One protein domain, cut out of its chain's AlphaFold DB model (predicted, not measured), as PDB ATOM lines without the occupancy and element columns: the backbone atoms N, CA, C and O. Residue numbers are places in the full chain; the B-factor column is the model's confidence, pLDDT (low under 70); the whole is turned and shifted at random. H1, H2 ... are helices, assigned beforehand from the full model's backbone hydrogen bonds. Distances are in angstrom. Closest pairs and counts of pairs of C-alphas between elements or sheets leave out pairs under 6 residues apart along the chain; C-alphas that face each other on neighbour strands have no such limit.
ATOM      1  N   TRP A  67      43.544  36.348   8.276       65.12
ATOM      2  CA  TRP A  67      44.297  35.564   9.258       65.12
ATOM      3  C   TRP A  67      45.593  36.254   9.698       65.12
ATOM      4  O   TRP A  67      45.948  36.197  10.877       65.12
ATOM      5  N   ASP A  68      46.278  36.928   8.774       64.06
ATOM      6  CA  ASP A  68      47.554  37.583   9.047       64.06
ATOM      7  C   ASP A  68      47.362  38.730  10.042       64.06
ATOM      8  O   ASP A  68      48.061  38.791  11.054       64.06
ATOM      9  N   PHE A  69      46.321  39.547   9.863       66.38
ATOM     10  CA  PHE A  69      45.962  40.603  10.803       66.38
ATOM     11  C   PHE A  69      45.591  40.062  12.192       66.38
ATOM     12  O   PHE A  69      45.964  40.644  13.220       66.38
ATOM     13  N   ILE A  70      44.849  38.950  12.248       67.19
ATOM     14  CA  ILE A  70      44.482  38.297  13.515       67.19
ATOM     15  C   ILE A  70      45.740  37.790  14.227       67.19
ATOM     16  O   ILE A  70      45.930  38.056  15.416       67.19
ATOM     17  N   SER A  71      46.622  37.111  13.494       72.31
ATOM     18  CA  SER A  71      47.879  36.570  14.006       72.31
ATOM     19  C   SER A  71      48.813  37.676  14.510       72.31
ATOM     20  O   SER A  71      49.345  37.572  15.616       72.31
ATOM     21  N   GLU A  72      48.972  38.768  13.757       75.94
ATOM     22  CA  GLU A  72      49.768  39.933  14.165       75.94
ATOM     23  C   GLU A  72      49.203  40.611  15.418       75.94
ATOM     24  O   GLU A  72      49.949  40.926  16.349       75.94
ATOM     25  N   SER A  73      47.881  40.797  15.481       75.06
ATOM     26  CA  SER A  73      47.214  41.404  16.639       75.06
ATOM     27  C   SER A  73      47.444  40.586  17.909       75.06
ATOM     28  O   SER A  73      47.780  41.139  18.958       75.06
ATOM     29  N   ILE A  74      47.316  39.261  17.817       81.00
ATOM     30  CA  ILE A  74      47.561  38.354  18.942       81.00
ATOM     31  C   ILE A  74      49.038  38.337  19.303       81.00
ATOM     32  O   ILE A  74      49.355  38.368  20.486       81.00
ATOM     33  N   GLY A  75      49.940  38.353  18.320       79.31
ATOM     34  CA  GLY A  75      51.377  38.477  18.561       79.31
ATOM     35  C   GLY A  75      51.720  39.757  19.329       79.31
ATOM     36  O   GLY A  75      52.475  39.714  20.300       79.31
ATOM     37  N   SER A  76      51.102  40.885  18.968       78.69
ATOM     38  CA  SER A  76      51.262  42.157  19.683       78.69
ATOM     39  C   SER A  76      50.737  42.089  21.121       78.69
ATOM     40  O   SER A  76      51.399  42.573  22.040       78.69
ATOM     41  N   ILE A  77      49.566  41.478  21.339       81.38
ATOM     42  CA  ILE A  77      48.993  41.287  22.683       81.38
ATOM     43  C   ILE A  77      49.884  40.359  23.517       81.38
ATOM     44  O   ILE A  77      50.213  40.692  24.653       81.38
ATOM     45  N   ALA A  78      50.345  39.253  22.935       86.19
ATOM     46  CA  ALA A  78      51.226  38.289  23.578       86.19
ATOM     47  C   ALA A  78      52.539  38.912  24.050       86.19
ATOM     48  O   ALA A  78      52.963  38.654  25.173       86.19
ATOM     49  N   GLN A  79      53.140  39.788  23.243       83.19
ATOM     50  CA  GLN A  79      54.320  40.547  23.658       83.19
ATOM     51  C   GLN A  79      54.014  41.526  24.799       83.19
ATOM     52  O   GLN A  79      54.789  41.618  25.746       83.19
ATOM     53  N   LYS A  80      52.887  42.249  24.730       83.50
ATOM     54  CA  LYS A  80      52.497  43.240  25.751       83.50
ATOM     55  C   LYS A  80      52.170  42.616  27.103       83.50
ATOM     56  O   LYS A  80      52.466  43.215  28.132       83.50
ATOM     57  N   GLU A  81      51.547  41.444  27.097       85.88
ATOM     58  CA  GLU A  81      51.118  40.731  28.305       85.88
ATOM     59  C   GLU A  81      52.076  39.594  28.694       85.88
ATOM     60  O   GLU A  81      51.761  38.802  29.576       85.88
ATOM     61  N   TYR A  82      53.264  39.535  28.078       90.12
ATOM     62  CA  TYR A  82      54.323  38.565  28.387       90.12
ATOM     63  C   TYR A  82      53.858  37.100  28.336       90.12
ATOM     64  O   TYR A  82      54.298  36.262  29.126       90.12
ATOM     65  N   LEU A  83      52.974  36.780  27.389       90.00
ATOM     66  CA  LEU A  83      52.549  35.407  27.139       90.00
ATOM     67  C   LEU A  83      53.759  34.570  26.702       90.00
ATOM     68  O   LEU A  83      54.542  34.962  25.836       90.00
ATOM     69  N   SER A  84      53.902  33.387  27.294       93.25
ATOM     70  CA  SER A  84      54.924  32.425  26.884       93.25
ATOM     71  C   SER A  84      54.673  31.931  25.456       93.25
ATOM     72  O   SER A  84      53.533  31.865  24.991       93.25
ATOM     73  N   SER A  85      55.731  31.485  24.774       91.25
ATOM     74  CA  SER A  85      55.621  30.912  23.425       91.25
ATOM     75  C   SER A  85      54.653  29.724  23.362       91.25
ATOM     76  O   SER A  85      53.976  29.538  22.352       91.25
ATOM     77  N   ALA A  86      54.557  28.943  24.444       93.12
ATOM     78  CA  ALA A  86      53.604  27.841  24.562       93.12
ATOM     79  C   ALA A  86      52.154  28.348  24.606       93.12
ATOM     80  O   ALA A  86      51.320  27.866  23.845       93.12
ATOM     81  N   GLN A  87      51.866  29.364  25.427       92.25
ATOM     82  CA  GLN A  87      50.533  29.973  25.495       92.25
ATOM     83  C   GLN A  87      50.133  30.605  24.158       92.25
ATOM     84  O   GLN A  87      49.026  30.371  23.682       92.25
ATOM     85  N   PHE A  88      51.038  31.358  23.527       91.50
ATOM     86  CA  PHE A  88      50.799  31.951  22.210       91.50
ATOM     87  C   PHE A  88      50.484  30.888  21.149       91.50
ATOM     88  O   PHE A  88      49.513  31.023  20.406       91.50
ATOM     89  N   SER A  89      51.271  29.809  21.103       92.00
ATOM     90  CA  SER A  89      51.064  28.721  20.137       92.00
ATOM     91  C   SER A  89      49.717  28.026  20.339       92.00
ATOM     92  O   SER A  89      49.029  27.740  19.359       92.00
ATOM     93  N   GLU A  90      49.312  27.814  21.592       93.62
ATOM     94  CA  GLU A  90      48.012  27.228  21.928       93.62
ATOM     95  C   GLU A  90      46.855  28.125  21.461       93.62
ATOM     96  O   GLU A  90      45.947  27.657  20.776       93.62
ATOM     97  N   ILE A  91      46.930  29.436  21.721       91.88
ATOM     98  CA  ILE A  91      45.928  30.419  21.271       91.88
ATOM     99  C   ILE A  91      45.767  30.382  19.747       91.88
ATOM    100  O   ILE A  91      44.647  30.334  19.233       91.88
ATOM    101  N   ILE A  92      46.883  30.386  19.017       90.38
ATOM    102  CA  ILE A  92      46.883  30.338  17.552       90.38
ATOM    103  C   ILE A  92      46.297  29.017  17.040       90.38
ATOM    104  O   ILE A  92      45.507  29.027  16.094       90.38
ATOM    105  N   SER A  93      46.641  27.893  17.671       91.06
ATOM    106  CA  SER A  93      46.099  26.574  17.333       91.06
ATOM    107  C   SER A  93      44.574  26.536  17.479       91.06
ATOM    108  O   SER A  93      43.863  26.192  16.531       91.06
ATOM    109  N   MET A  94      44.056  26.993  18.623       90.06
ATOM    110  CA  MET A  94      42.617  27.049  18.893       90.06
ATOM    111  C   MET A  94      41.877  27.966  17.911       90.06
ATOM    112  O   MET A  94      40.786  27.633  17.452       90.06
ATOM    113  N   LEU A  95      42.464  29.109  17.543       84.75
ATOM    114  CA  LEU A  95      41.863  30.023  16.568       84.75
ATOM    115  C   LEU A  95      41.784  29.432  15.166       84.75
ATOM    116  O   LEU A  95      40.745  29.565  14.519       84.75
ATOM    117  N   ARG A  96      42.834  28.737  14.716       84.25
ATOM    118  CA  ARG A  96      42.788  27.992  13.449       84.25
ATOM    119  C   ARG A  96      41.694  26.937  13.473       84.25
ATOM    120  O   ARG A  96      40.965  26.799  12.498       84.25
ATOM    121  N   GLU A  97      41.540  26.237  14.596       84.88
ATOM    122  CA  GLU A  97      40.474  25.252  14.756       84.88
ATOM    123  C   GLU A  97      39.075  25.889  14.667       84.88
ATOM    124  O   GLU A  97      38.178  25.317  14.051       84.88
ATOM    125  N   ILE A  98      38.870  27.073  15.249       81.31
ATOM    126  CA  ILE A  98      37.582  27.786  15.186       81.31
ATOM    127  C   ILE A  98      37.269  28.262  13.761       81.31
ATOM    128  O   ILE A  98      36.113  28.212  13.328       81.31
ATOM    129  N   MET A  99      38.295  28.727  13.045       71.44
ATOM    130  CA  MET A  99      38.178  29.252  11.683       71.44
ATOM    131  C   MET A  99      37.939  28.175  10.622       71.44
ATOM    132  O   MET A  99      37.520  28.503   9.516       71.44
ATOM    133  N   ASP A 100      38.122  26.898  10.957       75.62
ATOM    134  CA  ASP A 100      37.729  25.793  10.091       75.62
ATOM    135  C   ASP A 100      36.208  25.823   9.823       75.62
ATOM    136  O   ASP A 100      35.357  25.656  10.710       75.62
ATOM    137  N   ASN A 101      35.845  26.066   8.561       61.19
ATOM    138  CA  ASN A 101      34.464  26.232   8.114       61.19
ATOM    139  C   ASN A 101      33.633  24.945   8.157       61.19
ATOM    140  O   ASN A 101      32.408  25.024   8.090       61.19
ATOM    141  N   GLN A 102      34.257  23.786   8.366       72.75
ATOM    142  CA  GLN A 102      33.564  22.497   8.376       72.75
ATOM    143  C   GLN A 102      32.944  22.134   9.736       72.75
ATOM    144  O   GLN A 102      32.201  21.157   9.841       72.75
ATOM    145  N   LYS A 103      33.217  22.902  10.801       72.75
ATOM    146  CA  LYS A 103      32.746  22.551  12.152       72.75
ATOM    147  C   LYS A 103      31.285  22.958  12.402       72.75
ATOM    148  O   LYS A 103      30.909  24.095  12.107       72.75
ATOM    149  N   PRO A 104      30.473  22.089  13.040       80.94
ATOM    150  CA  PRO A 104      29.115  22.431  13.457       80.94
ATOM    151  C   PRO A 104      29.086  23.659  14.371       80.94
ATOM    152  O   PRO A 104      29.965  23.826  15.220       80.94
ATOM    153  N   LYS A 105      28.026  24.470  14.274       75.62
ATOM    154  CA  LYS A 105      27.858  25.707  15.059       75.62
ATOM    155  C   LYS A 105      28.094  25.509  16.564       75.62
ATOM    156  O   LYS A 105      28.899  26.226  17.146       75.62
ATOM    157  N   GLY A 106      27.483  24.489  17.175       78.19
ATOM    158  CA  GLY A 106      27.659  24.212  18.608       78.19
ATOM    159  C   GLY A 106      29.096  23.831  18.994       78.19
ATOM    160  O   GLY A 106      29.557  24.166  20.083       78.19
ATOM    161  N   ARG A 107      29.852  23.192  18.087       84.38
ATOM    162  CA  ARG A 107      31.276  22.897  18.308       84.38
ATOM    163  C   ARG A 107      32.116  24.171  18.238       84.38
ATOM    164  O   ARG A 107      33.023  24.323  19.050       84.38
ATOM    165  N   LYS A 108      31.802  25.085  17.315       79.44
ATOM    166  CA  LYS A 108      32.463  26.396  17.220       79.44
ATOM    167  C   LYS A 108      32.225  27.242  18.467       79.44
ATOM    168  O   LYS A 108      33.181  27.752  19.034       79.44
ATOM    169  N   GLU A 109      30.986  27.326  18.944       84.75
ATOM    170  CA  GLU A 109      30.651  28.044  20.183       84.75
ATOM    171  C   GLU A 109      31.407  27.480  21.393       84.75
ATOM    172  O   GLU A 109      31.969  28.238  22.186       84.75
ATOM    173  N   TRP A 110      31.489  26.150  21.509       90.06
ATOM    174  CA  TRP A 110      32.285  25.503  22.551       90.06
ATOM    175  C   TRP A 110      33.773  25.868  22.453       90.06
ATOM    176  O   TRP A 110      34.369  26.240  23.461       90.06
ATOM    177  N   LEU A 111      34.362  25.816  21.251       90.25
ATOM    178  CA  LEU A 111      35.768  26.167  21.025       90.25
ATOM    179  C   LEU A 111      36.060  27.634  21.362       90.25
ATOM    180  O   LEU A 111      37.075  27.920  21.991       90.25
ATOM    181  N   ILE A 112      35.163  28.558  21.005       87.25
ATOM    182  CA  ILE A 112      35.330  29.980  21.322       87.25
ATOM    183  C   ILE A 112      35.289  30.203  22.837       87.25
ATOM    184  O   ILE A 112      36.163  30.874  23.385       87.25
ATOM    185  N   ASN A 113      34.321  29.606  23.536       90.50
ATOM    186  CA  ASN A 113      34.247  29.699  24.996       90.50
ATOM    187  C   ASN A 113      35.474  29.075  25.670       90.50
ATOM    188  O   ASN A 113      35.985  29.609  26.657       90.50
ATOM    189  N   HIS A 114      35.974  27.968  25.122       93.75
ATOM    190  CA  HIS A 114      37.178  27.317  25.616       93.75
ATOM    191  C   HIS A 114      38.416  28.207  25.436       93.75
ATOM    192  O   HIS A 114      39.180  28.381  26.383       93.75
ATOM    193  N   LEU A 115      38.561  28.854  24.276       92.12
ATOM    194  CA  LEU A 115      39.619  29.825  23.997       92.12
ATOM    195  C   LEU A 115      39.544  31.051  24.928       92.12
ATOM    196  O   LEU A 115      40.567  31.487  25.452       92.12
ATOM    197  N   ILE A 116      38.346  31.584  25.188       90.56
ATOM    198  CA  ILE A 116      38.149  32.683  26.150       90.56
ATOM    199  C   ILE A 116      38.583  32.254  27.555       90.56
ATOM    200  O   ILE A 116      39.287  32.999  28.239       90.56
ATOM    201  N   SER A 117      38.194  31.051  27.988       93.94
ATOM    202  CA  SER A 117      38.599  30.521  29.290       93.94
ATOM    203  C   SER A 117      40.112  30.330  29.375       93.94
ATOM    204  O   SER A 117      40.700  30.669  30.400       93.94
ATOM    205  N   PHE A 118      40.747  29.835  28.310       93.94
ATOM    206  CA  PHE A 118      42.198  29.702  28.240       93.94
ATOM    207  C   PHE A 118      42.886  31.066  28.376       93.94
ATOM    208  O   PHE A 118      43.691  31.242  29.286       93.94
ATOM    209  N   ALA A 119      42.504  32.054  27.561       89.62
ATOM    210  CA  ALA A 119      43.040  33.418  27.623       89.62
ATOM    211  C   ALA A 119      42.833  34.085  28.999       89.62
ATOM    212  O   ALA A 119      43.701  34.797  29.505       89.62
ATOM    213  N   SER A 120      41.699  33.822  29.653       90.62
ATOM    214  CA  SER A 120      41.465  34.292  31.020       90.62
ATOM    215  C   SER A 120      42.419  33.631  32.021       90.62
ATOM    216  O   SER A 120      42.938  34.307  32.907       90.62
ATOM    217  N   ASN A 121      42.677  32.328  31.882       92.06
ATOM    218  CA  ASN A 121      43.578  31.581  32.765       92.06
ATOM    219  C   ASN A 121      45.051  31.965  32.567       92.06
ATOM    220  O   ASN A 121      45.850  31.799  33.485       92.06
ATOM    221  N   THR A 122      45.415  32.514  31.406       86.31
ATOM    222  CA  THR A 122      46.742  33.104  31.188       86.31
ATOM    223  C   THR A 122      46.880  34.511  31.781       86.31
ATOM    224  O   THR A 122      47.938  35.114  31.642       86.31
ATOM    225  N   GLY A 123      45.837  35.053  32.427       83.31
ATOM    226  CA  GLY A 123      45.835  36.402  33.013       83.31
ATOM    227  C   GLY A 123      45.694  37.533  31.987       83.31
ATOM    228  O   GLY A 123      45.953  38.691  32.304       83.31
ATOM    229  N   SER A 124      45.292  37.206  30.758       81.19
ATOM    230  CA  SER A 124      45.385  38.077  29.586       81.19
ATOM    231  C   SER A 124      44.033  38.734  29.285       81.19
ATOM    232  O   SER A 124      43.219  38.252  28.493       81.19
ATOM    233  N   GLY A 125      43.756  39.849  29.965       76.00
ATOM    234  CA  GLY A 125      42.491  40.579  29.828       76.00
ATOM    235  C   GLY A 125      42.317  41.231  28.453       76.00
ATOM    236  O   GLY A 125      41.198  41.280  27.928       76.00
ATOM    237  N   LEU A 126      43.410  41.694  27.833       75.12
ATOM    238  CA  LEU A 126      43.363  42.259  26.482       75.12
ATOM    239  C   LEU A 126      43.009  41.195  25.445       75.12
ATOM    240  O   LEU A 126      42.208  41.461  24.548       75.12
ATOM    241  N   LEU A 127      43.550  39.985  25.589       79.62
ATOM    242  CA  LEU A 127      43.256  38.884  24.683       79.62
ATOM    243  C   LEU A 127      41.810  38.407  24.816       79.62
ATOM    244  O   LEU A 127      41.152  38.206  23.799       79.62
ATOM    245  N   VAL A 128      41.282  38.304  26.040       77.62
ATOM    246  CA  VAL A 128      39.860  37.988  26.268       77.62
ATOM    247  C   VAL A 128      38.961  38.988  25.539       77.62
ATOM    248  O   VAL A 128      38.059  38.587  24.801       77.62
ATOM    249  N   ASN A 129      39.229  40.287  25.692       71.69
ATOM    250  CA  ASN A 129      38.462  41.332  25.015       71.69
ATOM    251  C   ASN A 129      38.602  41.251  23.490       71.69
ATOM    252  O   ASN A 129      37.613  41.389  22.772       71.69
ATOM    253  N   TYR A 130      39.809  40.990  22.990       75.31
ATOM    254  CA  TYR A 130      40.067  40.847  21.561       75.31
ATOM    255  C   TYR A 130      39.324  39.646  20.952       75.31
ATOM    256  O   TYR A 130      38.657  39.795  19.928       75.31
ATOM    257  N   ILE A 131      39.352  38.479  21.606       76.12
ATOM    258  CA  ILE A 131      38.626  37.271  21.176       76.12
ATOM    259  C   ILE A 131      37.113  37.516  21.180       76.12
ATOM    260  O   ILE A 131      36.428  37.190  20.211       76.12
ATOM    261  N   LYS A 132      36.583  38.140  22.239       71.25
ATOM    262  CA  LYS A 132      35.166  38.519  22.310       71.25
ATOM    263  C   LYS A 132      34.754  39.427  21.153       71.25
ATOM    264  O   LYS A 132      33.707  39.206  20.550       71.25
ATOM    265  N   GLN A 133      35.590  40.404  20.797       68.06
ATOM    266  CA  GLN A 133      35.348  41.276  19.646       68.06
ATOM    267  C   GLN A 133      35.400  40.523  18.314       68.06
ATOM    268  O   GLN A 133      34.576  40.797  17.444       68.06
ATOM    269  N   LEU A 134      36.335  39.582  18.145       70.81
ATOM    270  CA  LEU A 134      36.445  38.769  16.927       70.81
ATOM    271  C   LEU A 134      35.170  37.965  16.653       70.81
ATOM    272  O   LEU A 134      34.716  37.908  15.513       70.81
ATOM    273  N   PHE A 135      34.582  37.382  17.699       72.06
ATOM    274  CA  PHE A 135      33.419  36.499  17.586       72.06
ATOM    275  C   PHE A 135      32.089  37.149  17.983       72.06
ATOM    276  O   PHE A 135      31.071  36.464  18.044       72.06
ATOM    277  N   ASN A 136      32.081  38.461  18.234       66.44
ATOM    278  CA  ASN A 136      30.900  39.228  18.634       66.44
ATOM    279  C   ASN A 136      30.189  38.679  19.893       66.44
ATOM    280  O   ASN A 136      28.965  38.555  19.948       66.44
TER     281      ASN A 136
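AT A GLANCE: This is residues 67 to 136 of the 138 residues of an uncharacterized protein of Paenibacillus polymyxa (UniProt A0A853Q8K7). Four helices, H1, H2, H3 and H4, stand in an up-and-down bundle, each running against the one before it in the chain; they are set in a ring, with chain neighbours packed side by side. H4 comes back to H1 and closes the ring only just, while residues 101 to 106, of which 105 and 106 belong to H3, stick out at one end. The printed part has 70 residues with four named helices, H1 to H4 in chain order, and no named strand; the class is all helix. It is compact, with a radius of gyration of the C-alphas of 11.4 A and spans of 33 by 24 by 22 A.

HOW THE PARTS SIT: In the bundle, H1, residues 67 to 80, and H2, residues 85 to 99, form a helical hairpin. They touch at a shallow tilt of 29 degrees, opposite ways; their closest C-alphas, those of Ala 78 and Phe 88, are 6.5 A apart, and H2 touches H1 with residues 88 to 92 alone. H3, residues 105 to 121, forms a helical hairpin with H2 at a shallow tilt of 18 degrees, the closest C-alphas being those of Ile 98 and Lys 108, 5.7 A apart. H4, residues 125 to 135, forms a helical hairpin with H3 at a shallow tilt of 13 degrees, and the C-alphas of Ile 116 and Val 128, the closest, are 5.6 A apart. H1 and H4 only just touch, with 3 pairs of C-alphas within 8 A, and H1 does so with residues 74 to 77 alone. H1 and H3 are apart, as are H2 and H4. In H1, H2, H3 and H4 every O i to N i+4 pair is within hydrogen-bond range.

IN THESE COORDINATES: H1 begins at C-alpha 67 at (44.297, 35.564, 9.258) and is 20.0 A long; H2 is 21.1 A long. H3, the longest helix with 17 residues, is 24.4 A long and ends at C-alpha 121 at (43.578, 31.581, 32.765). H4, 15.8 A long, ends at C-alpha 135 at (33.419, 36.499, 17.586).

THE WHOLE: The two C-alphas farthest apart, those of Lys 80 and Pro 104, are 33.6 A apart. The printed part has no cut, and its three links are tight. The mean pLDDT of the printed part is 81.9; residues 67 to 70, 101, 133 and 136 are under 70.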